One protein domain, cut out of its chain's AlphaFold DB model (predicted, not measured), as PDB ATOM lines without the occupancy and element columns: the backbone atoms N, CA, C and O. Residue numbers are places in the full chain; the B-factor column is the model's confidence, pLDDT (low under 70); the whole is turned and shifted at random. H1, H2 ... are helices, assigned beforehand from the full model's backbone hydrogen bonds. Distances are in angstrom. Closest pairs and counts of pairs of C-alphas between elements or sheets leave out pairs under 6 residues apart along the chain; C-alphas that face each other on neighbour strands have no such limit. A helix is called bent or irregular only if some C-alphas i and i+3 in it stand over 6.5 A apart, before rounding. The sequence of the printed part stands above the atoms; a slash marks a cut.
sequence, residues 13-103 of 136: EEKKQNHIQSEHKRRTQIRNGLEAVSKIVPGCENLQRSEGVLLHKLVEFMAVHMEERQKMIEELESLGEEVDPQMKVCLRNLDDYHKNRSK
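Overview. This is residues 13 to 103 of the 136 residues of the protein "BHLH domain-containing protein" of Neurospora crassa (strain ATCC 24698 / 74-OR23-1A / CBS 708.71 / DSM 1257 / FGSC 987) (UniProt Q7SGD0). Two long helices, H1 and H2, follow one another and meet near their ends in a wide, open V, with the end of H1 near the beginning of H2; a shorter helix, H3, folds back and crosses the middle part of H2. Residues 13 to 30 of H1 stick out as a free arm that makes much of the length. The printed part has 91 residues with three named helices in the order H1, H2, H3 and no named strand; its class is all helix. It is extended, with a radius of gyration of the C-alphas of 19.5 A, and spans 68 by 27 by 26 A.

Along the chain. H1 takes in residues 13 to 38, 37.5 A from first to last C-alpha, and begins with C-alpha 13 at (14.545, 67.450, -59.133). Residues 39 to 50 follow, 12 residues with no named element. H2 takes in residues 51 to 78, 40.7 A from C-alpha 51 at (26.643, 45.255, -37.744) to C-alpha 78 at (16.773, 6.391, -30.901). H3 takes in residues 85 to 101, 26.0 A long, and ends with C-alpha 101 at (34.283, 27.118, -38.947). H3 is irregular, but only just: C-alphas 87 and 90 are 7.0 A apart.

Arrangement. H1 and H2 only just touch, with 3 pairs of C-alphas within 8 A; the closest are those of Ser 38 and Leu 54, 6.9 A apart. H1 touches H2 with residues 34 to 38 alone, and H2 touches H1 with residues 51 to 58 alone. They run the same way at a steep tilt of 47 degrees, their centres 31.2 A apart. H2 and H3 touch, H2 with residues 63 to 70 alone; the closest C-alphas, those of Met 66 and Leu 91, are 6.2 A apart. They run opposite ways at a steep tilt of 52 degrees, though the line of H3 is a rough one, and their centres are 9.1 A apart. H1 and H3 are apart. In H1 and H2 every O i to N i+4 pair is within hydrogen-bond range; in H3 6 of 13 are, beside 10 of 14 O i to N i+3 pairs.

Size, cuts and confidence. The two C-alphas farthest apart are those of Glu 13 and Leu 79, at 68.5 A. Residues 13 to 30 of H1 and residues 75 to 80, of which 75 to 78 belong to H2, stand free; the body without them spans 45 by 28 by 17 A. The link from H1 to H2 is long, and that from H2 to H3, 6 residues, is short. The printed part has no cut. The mean pLDDT of the printed part is 89.3, and residues 47 to 49 and 102 to 103 are under 70.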
ATOM      1  N   GLU A  13      14.588  67.135 -60.560       82.38
ATOM      2  CA  GLU A  13      14.545  67.450 -59.133       82.38
ATOM      3  C   GLU A  13      13.633  66.478 -58.369       82.38
ATOM      4  O   GLU A  13      14.048  65.905 -57.364       82.38
ATOM      5  N   GLU A  14      12.431  66.179 -58.872       84.88
ATOM      6  CA  GLU A  14      11.538  65.199 -58.236       84.88
ATOM      7  C   GLU A  14      12.139  63.790 -58.208       84.88
ATOM      8  O   GLU A  14      11.974  63.072 -57.217       84.88
ATOM      9  N   LYS A  15      12.858  63.381 -59.262       84.75
ATOM     10  CA  LYS A  15      13.583  62.100 -59.299       84.75
ATOM     11  C   LYS A  15      14.675  62.056 -58.239       84.75
ATOM     12  O   LYS A  15      14.798  61.053 -57.537       84.75
ATOM     13  N   LYS A  16      15.445  63.138 -58.099       88.62
ATOM     14  CA  LYS A  16      16.497  63.264 -57.086       88.62
ATOM     15  C   LYS A  16      15.916  63.179 -55.674       88.62
ATOM     16  O   LYS A  16      16.426  62.413 -54.856       88.62
ATOM     17  N   GLN A  17      14.816  63.882 -55.409       89.56
ATOM     18  CA  GLN A  17      14.124  63.820 -54.119       89.56
ATOM     19  C   GLN A  17      13.555  62.424 -53.837       89.56
ATOM     20  O   GLN A  17      13.748  61.894 -52.742       89.56
ATOM     21  N   ASN A  18      12.929  61.775 -54.826       90.69
ATOM     22  CA  ASN A  18      12.435  60.403 -54.675       90.69
ATOM     23  C   ASN A  18      13.561  59.409 -54.383       90.69
ATOM     24  O   ASN A  18      13.407  58.550 -53.519       90.69
ATOM     25  N   HIS A  19      14.703  59.533 -55.061       94.50
ATOM     26  CA  HIS A  19      15.860  58.678 -54.812       94.50
ATOM     27  C   HIS A  19      16.369  58.822 -53.369       94.50
ATOM     28  O   HIS A  19      16.565  57.819 -52.682       94.50
ATOM     29  N   ILE A  20      16.517  60.058 -52.877       93.44
ATOM     30  CA  ILE A  20      16.943  60.334 -51.495       93.44
ATOM     31  C   ILE A  20      15.948  59.743 -50.491       93.44
ATOM     32  O   ILE A  20      16.351  59.063 -49.547       93.44
ATOM     33  N   GLN A  21      14.648  59.958 -50.701       94.88
ATOM     34  CA  GLN A  21      13.603  59.449 -49.812       94.88
ATOM     35  C   GLN A  21      13.526  57.918 -49.823       94.88
ATOM     36  O   GLN A  21      13.426  57.297 -48.763       94.88
ATOM     37  N   SER A  22      13.613  57.296 -51.002       95.50
ATOM     38  CA  SER A  22      13.619  55.840 -51.153       95.50
ATOM     39  C   SER A  22      14.824  55.215 -50.454       95.50
ATOM     40  O   SER A  22      14.673  54.234 -49.725       95.50
ATOM     41  N   GLU A  23      16.012  55.798 -50.612       97.25
ATOM     42  CA  GLU A  23      17.219  55.302 -49.951       97.25
ATOM     43  C   GLU A  23      17.173  55.533 -48.435       97.25
ATOM     44  O   GLU A  23      17.544  54.645 -47.665       97.25
ATOM     45  N   HIS A  24      16.655  56.676 -47.977       96.81
ATOM     46  CA  HIS A  24      16.440  56.916 -46.552       96.81
ATOM     47  C   HIS A  24      15.493  55.869 -45.952       96.81
ATOM     48  O   HIS A  24      15.818  55.247 -44.940       96.81
ATOM     49  N   LYS A  25      14.358  55.605 -46.613       97.50
ATOM     50  CA  LYS A  25      13.406  54.567 -46.204       97.50
ATOM     51  C   LYS A  25      14.063  53.187 -46.173       97.50
ATOM     52  O   LYS A  25      13.929  52.484 -45.173       97.50
ATOM     53  N   ARG A  26      14.807  52.818 -47.221       97.44
ATOM     54  CA  ARG A  26      15.537  51.546 -47.302       97.44
ATOM     55  C   ARG A  26      16.524  51.392 -46.141       97.44
ATOM     56  O   ARG A  26      16.513  50.365 -45.467       97.44
ATOM     57  N   ARG A  27      17.338  52.412 -45.854       95.44
ATOM     58  CA  ARG A  27      18.306  52.388 -44.740       95.44
ATOM     59  C   ARG A  27      17.631  52.297 -43.377       95.44
ATOM     60  O   ARG A  27      18.110  51.569 -42.513       95.44
ATOM     61  N   THR A  28      16.525  53.006 -43.180       94.88
ATOM     62  CA  THR A  28      15.748  52.924 -41.938       94.88
ATOM     63  C   THR A  28      15.150  51.531 -41.747       94.88
ATOM     64  O   THR A  28      15.238  50.989 -40.652       94.88
ATOM     65  N   GLN A  29      14.634  50.899 -42.805       95.62
ATOM     66  CA  GLN A  29      14.144  49.517 -42.735       95.62
ATOM     67  C   GLN A  29      15.248  48.520 -42.367       95.62
ATOM     68  O   GLN A  29      15.029  47.678 -41.500       95.62
ATOM     69  N   ILE A  30      16.435  48.640 -42.972       92.75
ATOM     70  CA  ILE A  30      17.585  47.780 -42.647       92.75
ATOM     71  C   ILE A  30      17.977  47.945 -41.175       92.75
ATOM     72  O   ILE A  30      18.105  46.952 -40.463       92.75
ATOM     73  N   ARG A  31      18.098  49.190 -40.696       91.75
ATOM     74  CA  ARG A  31      18.445  49.478 -39.298       91.75
ATOM     75  C   ARG A  31      17.433  48.879 -38.326       91.75
ATOM     76  O   ARG A  31      17.831  48.210 -37.381       91.75
ATOM     77  N   ASN A  32      16.143  49.079 -38.584       92.50
ATOM     78  CA  ASN A  32      15.082  48.544 -37.733       92.50
ATOM     79  C   ASN A  32      15.092  47.006 -37.724       92.50
ATOM     80  O   ASN A  32      14.843  46.396 -36.689       92.50
ATOM     81  N   GLY A  33      15.404  46.374 -38.862       92.38
ATOM     82  CA  GLY A  33      15.576  44.925 -38.950       92.38
ATOM     83  C   GLY A  33      16.742  44.422 -38.096       92.38
ATOM     84  O   GLY A  33      16.570  43.481 -37.325       92.38
ATOM     85  N   LEU A  34      17.905  45.076 -38.175       91.62
ATOM     86  CA  LEU A  34      19.069  44.727 -37.352       91.62
ATOM     87  C   LEU A  34      18.815  44.963 -35.856       91.62
ATOM     88  O   LEU A  34      19.209  44.138 -35.037       91.62
ATOM     89  N   GLU A  35      18.099  46.026 -35.491       90.62
ATOM     90  CA  GLU A  35      17.689  46.281 -34.103       90.62
ATOM     91  C   GLU A  35      16.700  45.224 -33.578       90.62
ATOM     92  O   GLU A  35      16.718  44.862 -32.404       90.62
ATOM     93  N   ALA A  36      15.817  44.698 -34.431       91.94
ATOM     94  CA  ALA A  36      14.941  43.594 -34.046       91.94
ATOM     95  C   ALA A  36      15.742  42.307 -33.796       91.94
ATOM     96  O   ALA A  36      15.503  41.614 -32.809       91.94
ATOM     97  N   VAL A  37      16.730  42.016 -34.648       92.12
ATOM     98  CA  VAL A  37      17.633  40.867 -34.484       92.12
ATOM     99  C   VAL A  37      18.458  40.985 -33.201       92.12
ATOM    100  O   VAL A  37      18.592  40.004 -32.470       92.12
ATOM    101  N   SER A  38      18.974  42.174 -32.878       90.75
ATOM    102  CA  SER A  38      19.817  42.377 -31.692       90.75
ATOM    103  C   SER A  38      19.094  42.127 -30.366       90.75
ATOM    104  O   SER A  38      19.752  41.876 -29.362       90.75
ATOM    105  N   LYS A  39      17.755  42.177 -30.360       91.31
ATOM    106  CA  LYS A  39      16.905  41.847 -29.201       91.31
ATOM    107  C   LYS A  39      16.693  40.341 -29.017       91.31
ATOM    108  O   LYS A  39      16.263  39.921 -27.951       91.31
ATOM    109  N   ILE A  40      16.943  39.544 -30.056       92.56
ATOM    110  CA  ILE A  40      16.757  38.086 -30.044       92.56
ATOM    111  C   ILE A  40      18.082  37.385 -29.741       92.56
ATOM    112  O   ILE A  40      18.103  36.395 -29.018       92.56
ATOM    113  N   VAL A  41      19.185  37.892 -30.298       90.38
ATOM    114  CA  VAL A  41      20.508  37.284 -30.132       90.38
ATOM    115  C   VAL A  41      21.078  37.643 -28.751       90.38
ATOM    116  O   VAL A  41      21.290  38.829 -28.473       90.38
ATOM    117  N   PRO A  42      21.383  36.655 -27.888       88.69
ATOM    118  CA  PRO A  42      21.913  36.913 -26.553       88.69
ATOM    119  C   PRO A  42      23.195  37.757 -26.577       88.69
ATOM    120  O   PRO A  42      24.108  37.517 -27.368       88.69
ATOM    121  N   GLY A  43      23.270  38.760 -25.697       85.94
ATOM    122  CA  GLY A  43      24.450  39.619 -25.546       85.94
ATOM    123  C   GLY A  43      24.626  40.696 -26.626       85.94
ATOM    124  O   GLY A  43      25.655  41.369 -26.634       85.94
ATOM    125  N   CYS A  44      23.646  40.887 -27.520       86.56
ATOM    126  CA  CYS A  44      23.748  41.825 -28.644       86.56
ATOM    127  C   CYS A  44      22.927  43.121 -28.504       86.56
ATOM    128  O   CYS A  44      22.994  43.981 -29.381       86.56
ATOM    129  N   GLU A  45      22.203  43.307 -27.401       81.44
ATOM    130  CA  GLU A  45      21.193  44.365 -27.204       81.44
ATOM    131  C   GLU A  45      21.717  45.805 -27.396       81.44
ATOM    132  O   GLU A  45      20.960  46.691 -27.787       81.44
ATOM    133  N   ASN A  46      23.021  46.035 -27.187       72.12
ATOM    134  CA  ASN A  46      23.656  47.359 -27.247       72.12
ATOM    135  C   ASN A  46      24.665  47.528 -28.404       72.12
ATOM    136  O   ASN A  46      25.418  48.504 -28.433       72.12
ATOM    137  N   LEU A  47      24.701  46.611 -29.381       69.12
ATOM    138  CA  LEU A  47      25.626  46.661 -30.527       69.12
ATOM    139  C   LEU A  47      25.149  47.644 -31.612       69.12
ATOM    140  O   LEU A  47      24.887  47.278 -32.751       69.12
ATOM    141  N   GLN A  48      25.074  48.934 -31.283       61.81
ATOM    142  CA  GLN A  48      24.621  49.986 -32.209       61.81
ATOM    143  C   GLN A  48      25.653  50.358 -33.293       61.81
ATOM    144  O   GLN A  48      25.373  51.209 -34.136       61.81
ATOM    145  N   ARG A  49      26.870  49.787 -33.257       66.19
ATOM    146  CA  ARG A  49      28.002  50.225 -34.100       66.19
ATOM    147  C   ARG A  49      28.686  49.128 -34.914       66.19
ATOM    148  O   ARG A  49      29.342  49.474 -35.891       66.19
ATOM    149  N   SER A  50      28.550  47.846 -34.572       79.62
ATOM    150  CA  SER A  50      29.200  46.761 -35.323       79.62
ATOM    151  C   SER A  50      28.190  45.755 -35.877       79.62
ATOM    152  O   SER A  50      28.020  44.648 -35.372       79.62
ATOM    153  N   GLU A  51      27.554  46.132 -36.991       85.38
ATOM    154  CA  GLU A  51      26.643  45.255 -37.744       85.38
ATOM    155  C   GLU A  51      27.309  43.912 -38.097       85.38
ATOM    156  O   GLU A  51      26.686  42.862 -37.976       85.38
ATOM    157  N   GLY A  52      28.603  43.918 -38.442       87.69
ATOM    158  CA  GLY A  52      29.357  42.694 -38.735       87.69
ATOM    159  C   GLY A  52      29.467  41.730 -37.547       87.69
ATOM    160  O   GLY A  52      29.338  40.522 -37.729       87.69
ATOM    161  N   VAL A  53      29.630  42.246 -36.323       88.06
ATOM    162  CA  VAL A  53      29.679  41.407 -35.111       88.06
ATOM    163  C   VAL A  53      28.301  40.827 -34.818       88.06
ATOM    164  O   VAL A  53      28.203  39.642 -34.511       88.06
ATOM    165  N   LEU A  54      27.237  41.628 -34.965       90.62
ATOM    166  CA  LEU A  54      25.863  41.150 -34.818       90.62
ATOM    167  C   LEU A  54      25.557  40.019 -35.808       90.62
ATOM    168  O   LEU A  54      25.022  38.993 -35.405       90.62
ATOM    169  N   LEU A  55      25.917  40.183 -37.086       92.00
ATOM    170  CA  LEU A  55      25.696  39.156 -38.108       92.00
ATOM    171  C   LEU A  55      26.478  37.875 -37.807       92.00
ATOM    172  O   LEU A  55      25.924  36.786 -37.926       92.00
ATOM    173  N   HIS A  56      27.733  37.991 -37.373       89.69
ATOM    174  CA  HIS A  56      28.524  36.829 -36.978       89.69
ATOM    175  C   HIS A  56      27.892  36.099 -35.784       89.69
ATOM    176  O   HIS A  56      27.658  34.893 -35.848       89.69
ATOM    177  N   LYS A  57      27.525  36.838 -34.728       90.94
ATOM    178  CA  LYS A  57      26.859  36.286 -33.539       90.94
ATOM    179  C   LYS A  57      25.500  35.672 -33.856       90.94
ATOM    180  O   LYS A  57      25.158  34.643 -33.283       90.94
ATOM    181  N   LEU A  58      24.747  36.256 -34.787       93.19
ATOM    182  CA  LEU A  58      23.491  35.688 -35.269       93.19
ATOM    183  C   LEU A  58      23.716  34.318 -35.916       93.19
ATOM    184  O   LEU A  58      22.985  33.379 -35.611       93.19
ATOM    185  N   VAL A  59      24.717  34.188 -36.790       92.69
ATOM    186  CA  VAL A  59      25.021  32.907 -37.446       92.69
ATOM    187  C   VAL A  59      25.461  31.860 -36.419       92.69
ATOM    188  O   VAL A  59      24.983  30.730 -36.474       92.69
ATOM    189  N   GLU A  60      26.307  32.230 -35.449       91.31
ATOM    190  CA  GLU A  60      26.676  31.343 -34.334       91.31
ATOM    191  C   GLU A  60      25.444  30.882 -33.542       91.31
ATOM    192  O   GLU A  60      25.283  29.694 -33.276       91.31
ATOM    193  N   PHE A  61      24.549  31.810 -33.203       93.88
ATOM    194  CA  PHE A  61      23.326  31.517 -32.460       93.88
ATOM    195  C   PHE A  61      22.388  30.571 -33.225       93.88
ATOM    196  O   PHE A  61      21.856  29.620 -32.653       93.88
ATOM    197  N   MET A  62      22.229  30.773 -34.536       93.25
ATOM    198  CA  MET A  62      21.454  29.865 -35.387       93.25
ATOM    199  C   MET A  62      22.062  28.459 -35.437       93.25
ATOM    200  O   MET A  62      21.318  27.481 -35.395       93.25
ATOM    201  N   ALA A  63      23.392  28.351 -35.509       92.50
ATOM    202  CA  ALA A  63      24.074  27.062 -35.528       92.50
ATOM    203  C   ALA A  63      23.845  26.273 -34.231       92.50
ATOM    204  O   ALA A  63      23.508  25.096 -34.301       92.50
ATOM    205  N   VAL A  64      23.923  26.931 -33.067       93.19
ATOM    206  CA  VAL A  64      23.626  26.302 -31.765       93.19
ATOM    207  C   VAL A  64      22.222  25.691 -31.757       93.19
ATOM    208  O   VAL A  64      22.058  24.525 -31.408       93.19
ATOM    209  N   HIS A  65      21.212  26.427 -32.223       93.31
ATOM    210  CA  HIS A  65      19.845  25.904 -32.281       93.31
ATOM    211  C   HIS A  65      19.656  24.771 -33.294       93.31
ATOM    212  O   HIS A  65      18.823  23.887 -33.086       93.31
ATOM    213  N   MET A  66      20.407  24.771 -34.397       94.06
ATOM    214  CA  MET A  66      20.401  23.652 -35.339       94.06
ATOM    215  C   MET A  66      21.045  22.400 -34.731       94.06
ATOM    216  O   MET A  66      20.506  21.312 -34.910       94.06
ATOM    217  N   GLU A  67      22.132  22.544 -33.971       93.81
ATOM    218  CA  GLU A  67      22.772  21.438 -33.244       93.81
ATOM    219  C   GLU A  67      21.856  20.869 -32.151       93.81
ATOM    220  O   GLU A  67      21.711  19.655 -32.029       93.81
ATOM    221  N   GLU A  68      21.194  21.728 -31.371       94.44
ATOM    222  CA  GLU A  68      20.185  21.309 -30.384       94.44
ATOM    223  C   GLU A  68      19.047  20.538 -31.048       94.44
ATOM    224  O   GLU A  68      18.629  19.483 -30.575       94.44
ATOM    225  N   ARG A  69      18.565  21.043 -32.186       94.38
ATOM    226  CA  ARG A  69      17.528  20.376 -32.962       94.38
ATOM    227  C   ARG A  69      17.988  19.025 -33.487       94.38
ATOM    228  O   ARG A  69      17.211  18.080 -33.420       94.38
ATOM    229  N   GLN A  70      19.212  18.922 -33.995       94.19
ATOM    230  CA  GLN A  70      19.777  17.652 -34.436       94.19
ATOM    231  C   GLN A  70      19.794  16.634 -33.291       94.19
ATOM    232  O   GLN A  70      19.291  15.530 -33.473       94.19
ATOM    233  N   LYS A  71      20.262  17.028 -32.101       95.00
ATOM    234  CA  LYS A  71      20.270  16.157 -30.913       95.00
ATOM    235  C   LYS A  71      18.870  15.673 -30.543       95.00
ATOM    236  O   LYS A  71      18.676  14.481 -30.355       95.00
ATOM    237  N   MET A  72      17.883  16.571 -30.506       94.69
ATOM    238  CA  MET A  72      16.496  16.187 -30.212       94.69
ATOM    239  C   MET A  72      15.931  15.200 -31.242       94.69
ATOM    240  O   MET A  72      15.172  14.303 -30.889       94.69
ATOM    241  N   ILE A  73      16.283  15.360 -32.520       94.88
ATOM    242  CA  ILE A  73      15.857  14.439 -33.579       94.88
ATOM    243  C   ILE A  73      16.511  13.069 -33.392       94.88
ATOM    244  O   ILE A  73      15.809  12.065 -33.420       94.88
ATOM    245  N   GLU A  74      17.822  13.029 -33.153       94.62
ATOM    246  CA  GLU A  74      18.560  11.788 -32.893       94.62
ATOM    247  C   GLU A  74      18.018  11.052 -31.655       94.62
ATOM    248  O   GLU A  74      17.867   9.831 -31.677       94.62
ATOM    249  N   GLU A  75      17.659  11.782 -30.594       96.25
ATOM    250  CA  GLU A  75      17.020  11.224 -29.398       96.25
ATOM    251  C   GLU A  75      15.663  10.585 -29.719       96.25
ATOM    252  O   GLU A  75      15.434   9.432 -29.346       96.25
ATOM    253  N   LEU A  76      14.781  11.280 -30.443       95.25
ATOM    254  CA  LEU A  76      13.476  10.739 -30.850       95.25
ATOM    255  C   LEU A  76      13.624   9.485 -31.722       95.25
ATOM    256  O   LEU A  76      12.962   8.478 -31.479       95.25
ATOM    257  N   GLU A  77      14.542   9.510 -32.685       94.56
ATOM    258  CA  GLU A  77      14.801   8.361 -33.554       94.56
ATOM    259  C   GLU A  77      15.398   7.178 -32.786       94.56
ATOM    260  O   GLU A  77      15.051   6.027 -33.055       94.56
ATOM    261  N   SER A  78      16.238   7.439 -31.780       95.50
ATOM    262  CA  SER A  78      16.773   6.391 -30.901       95.50
ATOM    263  C   SER A  78      15.691   5.706 -30.059       95.50
ATOM    264  O   SER A  78      15.830   4.535 -29.704       95.50
ATOM    265  N   LEU A  79      14.592   6.415 -29.783       96.31
ATOM    266  CA  LEU A  79      13.402   5.889 -29.115       96.31
ATOM    267  C   LEU A  79      12.458   5.150 -30.081       96.31
ATOM    268  O   LEU A  79      11.482   4.551 -29.633       96.31
ATOM    269  N   GLY A  80      12.766   5.142 -31.383       94.69
ATOM    270  CA  GLY A  80      11.981   4.483 -32.428       94.69
ATOM    271  C   GLY A  80      10.882   5.352 -33.043       94.69
ATOM    272  O   GLY A  80      10.080   4.833 -33.816       94.69
ATOM    273  N   GLU A  81      10.839   6.648 -32.722       94.75
ATOM    274  CA  GLU A  81       9.889   7.601 -33.301       94.75
ATOM    275  C   GLU A  81      10.423   8.154 -34.629       94.75
ATOM    276  O   GLU A  81      11.581   8.564 -34.736       94.75
ATOM    277  N   GLU A  82       9.577   8.204 -35.658       93.12
ATOM    278  CA  GLU A  82       9.953   8.786 -36.948       93.12
ATOM    279  C   GLU A  82       9.722  10.304 -36.941       93.12
ATOM    280  O   GLU A  82       8.608  10.788 -36.731       93.12
ATOM    281  N   VAL A  83      10.776  11.077 -37.216       92.94
ATOM    282  CA  VAL A  83      10.679  12.537 -37.336       92.94
ATOM    283  C   VAL A  83      10.455  12.947 -38.789       92.94
ATOM    284  O   VAL A  83      11.255  12.604 -39.666       92.94
ATOM    285  N   ASP A  84       9.427  13.774 -39.014       94.00
ATOM    286  CA  ASP A  84       9.082  14.346 -40.321       94.00
ATOM    287  C   ASP A  84      10.332  14.894 -41.051       94.00
ATOM    288  O   ASP A  84      11.035  15.765 -40.519       94.00
ATOM    289  N   PRO A  85      10.611  14.445 -42.290       91.06
ATOM    290  CA  PRO A  85      11.712  14.953 -43.102       91.06
ATOM    291  C   PRO A  85      11.751  16.481 -43.253       91.06
ATOM    292  O   PRO A  85      12.844  17.049 -43.349       91.06
ATOM    293  N   GLN A  86      10.605  17.174 -43.246       91.00
ATOM    294  CA  GLN A  86      10.549  18.641 -43.272       91.00
ATOM    295  C   GLN A  86      11.277  19.261 -42.077       91.00
ATOM    296  O   GLN A  86      11.929  20.300 -42.210       91.00
ATOM    297  N   MET A  87      11.256  18.589 -40.925       88.75
ATOM    298  CA  MET A  87      11.914  19.062 -39.715       88.75
ATOM    299  C   MET A  87      13.441  18.957 -39.785       88.75
ATOM    300  O   MET A  87      14.116  19.655 -39.027       88.75
ATOM    301  N   LYS A  88      13.982  18.162 -40.714       90.00
ATOM    302  CA  LYS A  88      15.422  17.967 -40.934       90.00
ATOM    303  C   LYS A  88      15.998  18.901 -42.003       90.00
ATOM    304  O   LYS A  88      17.213  19.030 -42.115       90.00
ATOM    305  N   VAL A  89      15.157  19.594 -42.782       90.31
ATOM    306  CA  VAL A  89      15.598  20.461 -43.897       90.31
ATOM    307  C   VAL A  89      16.559  21.555 -43.433       90.31
ATOM    308  O   VAL A  89      17.530  21.850 -44.128       90.31
ATOM    309  N   CYS A  90      16.324  22.133 -42.256       84.56
ATOM    310  CA  CYS A  90      17.184  23.176 -41.701       84.56
ATOM    311  C   CYS A  90      18.590  22.672 -41.333       84.56
ATOM    312  O   CYS A  90      19.511  23.477 -41.288       84.56
ATOM    313  N   LEU A  91      18.776  21.361 -41.132       88.44
ATOM    314  CA  LEU A  91      20.073  20.768 -40.791       88.44
ATOM    315  C   LEU A  91      21.010  20.647 -42.002       88.44
ATOM    316  O   LEU A  91      22.214  20.520 -41.823       88.44
ATOM    317  N   ARG A  92      20.496  20.761 -43.236       85.62
ATOM    318  CA  ARG A  92      21.304  20.638 -44.467       85.62
ATOM    319  C   ARG A  92      22.488  21.606 -44.517       85.62
ATOM    320  O   ARG A  92      23.530  21.269 -45.057       85.62
ATOM    321  N   ASN A  93      22.314  22.807 -43.966       82.31
ATOM    322  CA  ASN A  93      23.340  23.850 -43.982       82.31
ATOM    323  C   ASN A  93      24.299  23.761 -42.781       82.31
ATOM    324  O   ASN A  93      25.292  24.489 -42.746       82.31
ATOM    325  N   LEU A  94      24.007  22.905 -41.794       84.81
ATOM    326  CA  LEU A  94      24.811  22.780 -40.580       84.81
ATOM    327  C   LEU A  94      26.178  22.149 -40.882       84.81
ATOM    328  O   LEU A  94      27.202  22.651 -40.417       84.81
ATOM    329  N   ASP A  95      26.207  21.140 -41.757       82.69
ATOM    330  CA  ASP A  95      27.446  20.495 -42.208       82.69
ATOM    331  C   ASP A  95      28.421  21.503 -42.836       82.69
ATOM    332  O   ASP A  95      29.625  21.484 -42.575       82.69
ATOM    333  N   ASP A  96      27.907  22.406 -43.674       84.56
ATOM    334  CA  ASP A  96      28.720  23.418 -44.350       84.56
ATOM    335  C   ASP A  96      29.190  24.515 -43.388       84.56
ATOM    336  O   ASP A  96      30.314  25.009 -43.515       84.56
ATOM    337  N   TYR A  97      28.377  24.850 -42.381       87.25
ATOM    338  CA  TYR A  97      28.790  25.740 -41.300       87.25
ATOM    339  C   TYR A  97      29.992  25.169 -40.527       87.25
ATOM    340  O   TYR A  97      31.000  25.863 -40.370       87.25
ATOM    341  N   HIS A  98      29.958  23.896 -40.115       86.88
ATOM    342  CA  HIS A  98      31.070  23.262 -39.386       86.88
ATOM    343  C   HIS A  98      32.349  23.139 -40.224       86.88
ATOM    344  O   HIS A  98      33.448  23.390 -39.716       86.88
ATOM    345  N   LYS A  99      32.233  22.830 -41.523       84.75
ATOM    346  CA  LYS A  99      33.380  22.801 -42.456       84.75
ATOM    347  C   LYS A  99      34.043  24.168 -42.616       84.75
ATOM    348  O   LYS A  99      35.257  24.249 -42.790       84.75
ATOM    349  N   ASN A 100      33.260  25.243 -42.590       82.81
ATOM    350  CA  ASN A 100      33.791  26.595 -42.740       82.81
ATOM    351  C   ASN A 100      34.366  27.135 -41.428       82.81
ATOM    352  O   ASN A 100      35.383  27.817 -41.462       82.81
ATOM    353  N   ARG A 101      33.780  26.765 -40.283       80.75
ATOM    354  CA  ARG A 101      34.283  27.118 -38.947       80.75
ATOM    355  C   ARG A 101      35.609  26.438 -38.589       80.75
ATOM    356  O   ARG A 101      36.401  27.001 -37.847       80.75
ATOM    357  N   SER A 102      35.847  25.224 -39.085       67.06
ATOM    358  CA  SER A 102      37.075  24.454 -38.811       67.06
ATOM    359  C   SER A 102      38.299  24.925 -39.603       67.06
ATOM    360  O   SER A 102      39.411  24.467 -39.339       67.06
ATOM    361  N   LYS A 103      38.128  25.863 -40.543       60.19
ATOM    362  CA  LYS A 103      39.253  26.545 -41.179       60.19
ATOM    363  C   LYS A 103      39.771  27.613 -40.210       60.19
ATOM    364  O   LYS A 103      38.968  28.430 -39.761       60.19
TER     365      LYS A 103